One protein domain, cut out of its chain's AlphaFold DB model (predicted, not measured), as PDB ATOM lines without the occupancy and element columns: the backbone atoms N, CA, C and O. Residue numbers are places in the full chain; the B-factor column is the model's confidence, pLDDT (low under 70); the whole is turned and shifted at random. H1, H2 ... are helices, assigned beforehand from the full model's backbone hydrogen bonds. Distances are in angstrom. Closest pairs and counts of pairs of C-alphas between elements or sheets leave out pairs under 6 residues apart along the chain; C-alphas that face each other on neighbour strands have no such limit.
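AT A GLANCE: This is residues 12 to 59 of the 61 residues of the protein "Putative cytoplasmic protein" of Tatumella ptyseos ATCC 33301 (UniProt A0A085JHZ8). The longest helix, H2, and the helix H1 pack together as a lopsided V, meeting near Leu 19 of H1 and Leu 41 of H2, and residues 26 to 31 link the end of H1 to the beginning of H2 across the open side. Beyond the other end of H2 the chain goes on through two short helices, H3 and H4, as an arm leading away from this pair, and residues 54 to 59 stick out free at its tip. The printed part has 48 residues with four named helices, in the order H1, H2, H3, H4, and no named strand; the class is all helix. It is only just compact, close to loose, with a radius of gyration of the C-alphas of 11.2 A, and its outline is elongated, spanning 33 by 21 by 13 A.

HOW THE PARTS SIT: H2, residues 32 to 45, touches H1, residues 16 to 25, with 9 pairs of C-alphas within 8 A. Their closest C-alphas, those of Leu 19 and Leu 41, are 5.8 A apart. The lines of the two helices stand at a steep tilt of 58 degrees, and they run opposite ways. H3, residues 48 to 51, is close to H2 but not clearly touching it; the closest C-alphas, those of Ile 43 and Gln 49, are 5.8 A apart. H4, residues 53 to 58, meets H3 only through their link. H4 is apart from H1 and from H2, and H3 is apart from H1. In H1 and H2 every O i to N i+4 pair is within hydrogen-bond range; in H4 0 of 2 are, beside 3 of 3 O i to N i+3 pairs, and H3 is too short for an O i to N i+4 pair.

IN THESE COORDINATES: H2 runs from His 32, C-alpha at (229.148, 188.382, 145.589), to Thr 45, C-alpha at (232.460, 171.135, 155.217), 20.0 A from first to last C-alpha. H1 begins at Glu 16, C-alpha at (238.795, 174.828, 154.732), and reaches Lys 25 over 14.2 A. H3, from Leu 48 to Leu 51, covers 5.8 A. H4, from Asp 53 to Gly 58, covers 9.3 A and ends with C-alpha 58 at (234.085, 173.346, 131.125).

THE WHOLE: The two C-alphas farthest apart, those of Lys 25 and Gly 58, are 34.0 A apart. The printed part, residues 12 to 59, has no cut. The link from H1 to H2 is short, with 6 residues; those from H2 to H3 and from H3 to H4 are tight. Residues 54 to 59, of which 54 to 58 belong to H4, stand free. The mean pLDDT of the printed part is 91.5, and residues 57 to 59 are under 70.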
ATOM      1  N   ILE A  12     237.229 177.386 145.602       92.94
ATOM      2  CA  ILE A  12     237.112 175.964 145.931       92.94
ATOM      3  C   ILE A  12     238.464 175.302 146.247       92.94
ATOM      4  O   ILE A  12     238.499 174.266 146.907       92.94
ATOM      5  N   ASP A  13     239.578 175.924 145.856       92.94
ATOM      6  CA  ASP A  13     240.935 175.447 146.153       92.94
ATOM      7  C   ASP A  13     241.506 176.068 147.442       92.94
ATOM      8  O   ASP A  13     242.627 175.753 147.851       92.94
ATOM      9  N   LEU A  14     240.758 176.959 148.104       94.94
ATOM     10  CA  LEU A  14     241.157 177.514 149.396       94.94
ATOM     11  C   LEU A  14     241.101 176.434 150.487       94.94
ATOM     12  O   LEU A  14     240.187 175.609 150.477       94.94
ATOM     13  N   PRO A  15     242.027 176.417 151.458       95.44
ATOM     14  CA  PRO A  15     241.911 175.515 152.600       95.44
ATOM     15  C   PRO A  15     240.632 175.778 153.400       95.44
ATOM     16  O   PRO A  15     240.234 176.929 153.579       95.44
ATOM     17  N   GLU A  16     240.007 174.717 153.909       95.06
ATOM     18  CA  GLU A  16     238.795 174.828 154.732       95.06
ATOM     19  C   GLU A  16     239.037 175.694 155.973       95.06
ATOM     20  O   GLU A  16     238.270 176.611 156.246       95.06
ATOM     21  N   GLU A  17     240.166 175.489 156.655       95.19
ATOM     22  CA  GLU A  17     240.594 176.282 157.813       95.19
ATOM     23  C   GLU A  17     240.638 177.792 157.534       95.19
ATOM     24  O   GLU A  17     240.323 178.603 158.407       95.19
ATOM     25  N   TYR A  18     240.983 178.181 156.303       95.25
ATOM     26  CA  TYR A  18     241.049 179.578 155.904       95.25
ATOM     27  C   TYR A  18     239.646 180.170 155.808       95.25
ATOM     28  O   TYR A  18     239.392 181.245 156.343       95.25
ATOM     29  N   LEU A  19     238.711 179.450 155.189       95.50
ATOM     30  CA  LEU A  19     237.314 179.870 155.088       95.50
ATOM     31  C   LEU A  19     236.605 179.840 156.453       95.50
ATOM     32  O   LEU A  19     235.854 180.762 156.774       95.50
ATOM     33  N   LEU A  20     236.901 178.847 157.295       95.94
ATOM     34  CA  LEU A  20     236.416 178.773 158.675       95.94
ATOM     35  C   LEU A  20     236.908 179.948 159.520       95.94
ATOM     36  O   LEU A  20     236.160 180.441 160.361       95.94
ATOM     37  N   TRP A  21     238.140 180.419 159.314       94.88
ATOM     38  CA  TRP A  21     238.635 181.615 159.998       94.88
ATOM     39  C   TRP A  21     237.783 182.846 159.661       94.88
ATOM     40  O   TRP A  21     237.395 183.570 160.578       94.88
ATOM     41  N   PHE A  22     237.422 183.041 158.385       94.62
ATOM     42  CA  PHE A  22     236.519 184.124 157.971       94.62
ATOM     43  C   PHE A  22     235.129 183.982 158.599       94.62
ATOM     44  O   PHE A  22     234.602 184.968 159.111       94.62
ATOM     45  N   ALA A  23     234.570 182.766 158.617       94.25
ATOM     46  CA  ALA A  23     233.264 182.492 159.215       94.25
ATOM     47  C   ALA A  23     233.249 182.753 160.726       94.25
ATOM     48  O   ALA A  23     232.377 183.455 161.222       94.25
ATOM     49  N   ARG A  24     234.260 182.264 161.457       95.06
ATOM     50  CA  ARG A  24     234.397 182.472 162.911       95.06
ATOM     51  C   ARG A  24     234.589 183.933 163.296       95.06
ATOM     52  O   ARG A  24     234.304 184.306 164.428       95.06
ATOM     53  N   LYS A  25     235.166 184.731 162.401       93.31
ATOM     54  CA  LYS A  25     235.381 186.162 162.608       93.31
ATOM     55  C   LYS A  25     234.232 187.015 162.072       93.31
ATOM     56  O   LYS A  25     234.262 188.212 162.312       93.31
ATOM     57  N   GLU A  26     233.260 186.422 161.375       88.56
ATOM     58  CA  GLU A  26     232.167 187.129 160.690       88.56
ATOM     59  C   GLU A  26     232.672 188.249 159.753       88.56
ATOM     60  O   GLU A  26     232.047 189.293 159.596       88.56
ATOM     61  N   VAL A  27     233.825 188.032 159.105       92.06
ATOM     62  CA  VAL A  27     234.516 189.033 158.258       92.06
ATOM     63  C   VAL A  27     234.484 188.694 156.769       92.06
ATOM     64  O   VAL A  27     235.384 189.076 156.016       92.06
ATOM     65  N   PHE A  28     233.478 187.944 156.312       93.00
ATOM     66  CA  PHE A  28     233.325 187.733 154.875       93.00
ATOM     67  C   PHE A  28     233.130 189.083 154.159       93.00
ATOM     68  O   PHE A  28     232.371 189.925 154.643       93.00
ATOM     69  N   PRO A  29     233.805 189.314 153.017       93.62
ATOM     70  CA  PRO A  29     233.616 190.537 152.245       93.62
ATOM     71  C   PRO A  29     232.150 190.716 151.847       93.62
ATOM     72  O   PRO A  29     231.490 189.747 151.493       93.62
ATOM     73  N   ALA A  30     231.644 191.946 151.841       93.12
ATOM     74  CA  ALA A  30     230.293 192.195 151.348       93.12
ATOM     75  C   ALA A  30     230.164 191.882 149.843       93.12
ATOM     76  O   ALA A  30     231.123 191.997 149.071       93.12
ATOM     77  N   GLY A  31     228.947 191.523 149.430       95.69
ATOM     78  CA  GLY A  31     228.594 191.238 148.042       95.69
ATOM     79  C   GLY A  31     229.009 189.845 147.565       95.69
ATOM     80  O   GLY A  31     229.294 188.940 148.350       95.69
ATOM     81  N   HIS A  32     229.069 189.691 146.241       95.88
ATOM     82  CA  HIS A  32     229.148 188.382 145.589       95.88
ATOM     83  C   HIS A  32     230.373 187.550 145.994       95.88
ATOM     84  O   HIS A  32     230.314 186.326 146.069       95.88
ATOM     85  N   LEU A  33     231.499 188.200 146.299       94.94
ATOM     86  CA  LEU A  33     232.698 187.494 146.747       94.94
ATOM     87  C   LEU A  33     232.474 186.778 148.086       94.94
ATOM     88  O   LEU A  33     232.859 185.618 148.215       94.94
ATOM     89  N   GLY A  34     231.873 187.447 149.074       95.06
ATOM     90  CA  GLY A  34     231.596 186.829 150.370       95.06
ATOM     91  C   GLY A  34     230.540 185.745 150.285       95.06
ATOM     92  O   GLY A  34     230.676 184.724 150.955       95.06
ATOM     93  N   GLU A  35     229.524 185.926 149.440       96.50
ATOM     94  CA  GLU A  35     228.525 184.889 149.145       96.50
ATOM     95  C   GLU A  35     229.198 183.628 148.586       96.50
ATOM     96  O   GLU A  35     228.999 182.528 149.102       96.50
ATOM     97  N   LEU A  36     230.076 183.784 147.590       95.88
ATOM     98  CA  LEU A  36     230.815 182.667 147.007       95.88
ATOM     99  C   LEU A  36     231.806 182.029 147.991       95.88
ATOM    100  O   LEU A  36     232.014 180.819 147.946       95.88
ATOM    101  N   MET A  37     232.430 182.810 148.879       96.31
ATOM    102  CA  MET A  37     233.310 182.277 149.927       96.31
ATOM    103  C   MET A  37     232.535 181.459 150.966       96.31
ATOM    104  O   MET A  37     233.008 180.401 151.377       96.31
ATOM    105  N   GLN A  38     231.342 181.913 151.356       95.94
ATOM    106  CA  GLN A  38     230.444 181.164 152.239       95.94
ATOM    107  C   GLN A  38     229.966 179.872 151.573       95.94
ATOM    108  O   GLN A  38     230.027 178.806 152.182       95.94
ATOM    109  N   LEU A  39     229.576 179.934 150.299       95.75
ATOM    110  CA  LEU A  39     229.201 178.746 149.536       95.75
ATOM    111  C   LEU A  39     230.371 177.757 149.418       95.75
ATOM    112  O   LEU A  39     230.191 176.560 149.626       95.75
ATOM    113  N   ALA A  40     231.582 178.246 149.135       95.69
ATOM    114  CA  ALA A  40     232.779 177.409 149.076       95.69
ATOM    115  C   ALA A  40     233.082 176.729 150.421       95.69
ATOM    116  O   ALA A  40     233.566 175.597 150.426       95.69
ATOM    117  N   LEU A  41     232.791 177.396 151.545       96.56
ATOM    118  CA  LEU A  41     232.916 176.806 152.874       96.56
ATOM    119  C   LEU A  41     231.931 175.649 153.050       96.56
ATOM    120  O   LEU A  41     232.372 174.554 153.373       96.56
ATOM    121  N   VAL A  42     230.645 175.868 152.763       96.25
ATOM    122  CA  VAL A  42     229.604 174.828 152.866       96.25
ATOM    123  C   VAL A  42     229.946 173.622 151.993       96.25
ATOM    124  O   VAL A  42     229.900 172.485 152.447       96.25
ATOM    125  N   ILE A  43     230.367 173.853 150.747       95.25
ATOM    126  CA  ILE A  43     230.758 172.765 149.842       95.25
ATOM    127  C   ILE A  43     231.905 171.931 150.430       95.25
ATOM    128  O   ILE A  43     231.946 170.719 150.226       95.25
ATOM    129  N   LYS A  44     232.842 172.556 151.147       94.25
ATOM    130  CA  LYS A  44     233.972 171.853 151.767       94.25
ATOM    131  C   LYS A  44     233.563 171.096 153.019       94.25
ATOM    132  O   LYS A  44     233.854 169.907 153.093       94.25
ATOM    133  N   THR A  45     232.854 171.746 153.939       94.94
ATOM    134  CA  THR A  45     232.460 171.135 155.217       94.94
ATOM    135  C   THR A  45     231.520 169.951 155.021       94.94
ATOM    136  O   THR A  45     231.611 168.973 155.754       94.94
ATOM    137  N   GLU A  46     230.667 170.004 153.996       95.50
ATOM    138  CA  GLU A  46     229.741 168.920 153.644       95.50
ATOM    139  C   GLU A  46     230.359 167.876 152.690       95.50
ATOM    140  O   GLU A  46     229.688 166.930 152.280       95.50
ATOM    141  N   GLY A  47     231.625 168.034 152.280       93.19
ATOM    142  CA  GLY A  47     232.291 167.098 151.365       93.19
ATOM    143  C   GLY A  47     231.721 167.084 149.936       93.19
ATOM    144  O   GLY A  47     231.898 166.115 149.200       93.19
ATOM    145  N   LEU A  48     231.065 168.161 149.502       94.38
ATOM    146  CA  LEU A  48     230.366 168.277 148.214       94.38
ATOM    147  C   LEU A  48     231.264 168.743 147.054       94.38
ATOM    148  O   LEU A  48     230.771 169.190 146.018       94.38
ATOM    149  N   GLN A  49     232.588 168.653 147.195       89.81
ATOM    150  CA  GLN A  49     233.540 169.157 146.194       89.81
ATOM    151  C   GLN A  49     233.358 168.507 144.810       89.81
ATOM    152  O   GLN A  49     233.560 169.167 143.790       89.81
ATOM    153  N   GLY A  50     232.878 167.259 144.765       90.62
ATOM    154  CA  GLY A  50     232.568 166.556 143.517       90.62
ATOM    155  C   GLY A  50     231.472 167.216 142.671       90.62
ATOM    156  O   GLY A  50     231.441 167.016 141.459       90.62
ATOM    157  N   LEU A  51     230.606 168.052 143.263       90.56
ATOM    158  CA  LEU A  51     229.604 168.822 142.512       90.56
ATOM    159  C   LEU A  51     230.243 169.892 141.619       90.56
ATOM    160  O   LEU A  51     229.669 170.280 140.603       90.56
ATOM    161  N   VAL A  52     231.427 170.374 141.999       88.81
ATOM    162  CA  VAL A  52     232.112 171.474 141.312       88.81
ATOM    163  C   VAL A  52     233.097 170.963 140.259       88.81
ATOM    164  O   VAL A  52     233.418 171.688 139.318       88.81
ATOM    165  N   ASP A  53     233.545 169.710 140.359       88.31
ATOM    166  CA  ASP A  53     234.509 169.104 139.432       88.31
ATOM    167  C   ASP A  53     234.086 169.138 137.950       88.31
ATOM    168  O   ASP A  53     234.930 169.458 137.105       88.31
ATOM    169  N   PRO A  54     232.815 168.878 137.577       89.19
ATOM    170  CA  PRO A  54     232.375 169.004 136.188       89.19
ATOM    171  C   PRO A  54     232.484 170.438 135.658       89.19
ATOM    172  O   PRO A  54     232.816 170.639 134.490       89.19
ATOM    173  N   LEU A  55     232.255 171.439 136.516       86.12
ATOM    174  CA  LEU A  55     232.321 172.854 136.140       86.12
ATOM    175  C   LEU A  55     233.759 173.291 135.851       86.12
ATOM    176  O   LEU A  55     233.981 174.103 134.958       86.12
ATOM    177  N   ARG A  56     234.741 172.694 136.538       78.56
ATOM    178  CA  ARG A  56     236.169 172.947 136.288       78.56
ATOM    179  C   ARG A  56     236.589 172.511 134.886       78.56
ATOM    180  O   ARG A  56     237.399 173.186 134.268       78.56
ATOM    181  N   LYS A  57     236.017 171.417 134.371       67.38
ATOM    182  CA  LYS A  57     236.342 170.874 133.039       67.38
ATOM    183  C   LYS A  57     235.755 171.694 131.886       67.38
ATOM    184  O   LYS A  57     236.283 171.633 130.781       67.38
ATOM    185  N   GLY A  58     234.682 172.451 132.126       62.75
ATOM    186  CA  GLY A  58     234.085 173.346 131.125       62.75
ATOM    187  C   GLY A  58     234.888 174.632 130.892       62.75
ATOM    188  O   GLY A  58     234.779 175.255 129.840       62.75
ATOM    189  N   THR A  59     235.724 175.012 131.854       56.69
ATOM    190  CA  THR A  59     236.652 176.142 131.773       56.69
ATOM    191  C   THR A  59     238.057 175.615 131.504       56.69
ATOM    192  O   THR A  59     238.748 175.240 132.441       56.69
TER     193      THR A  59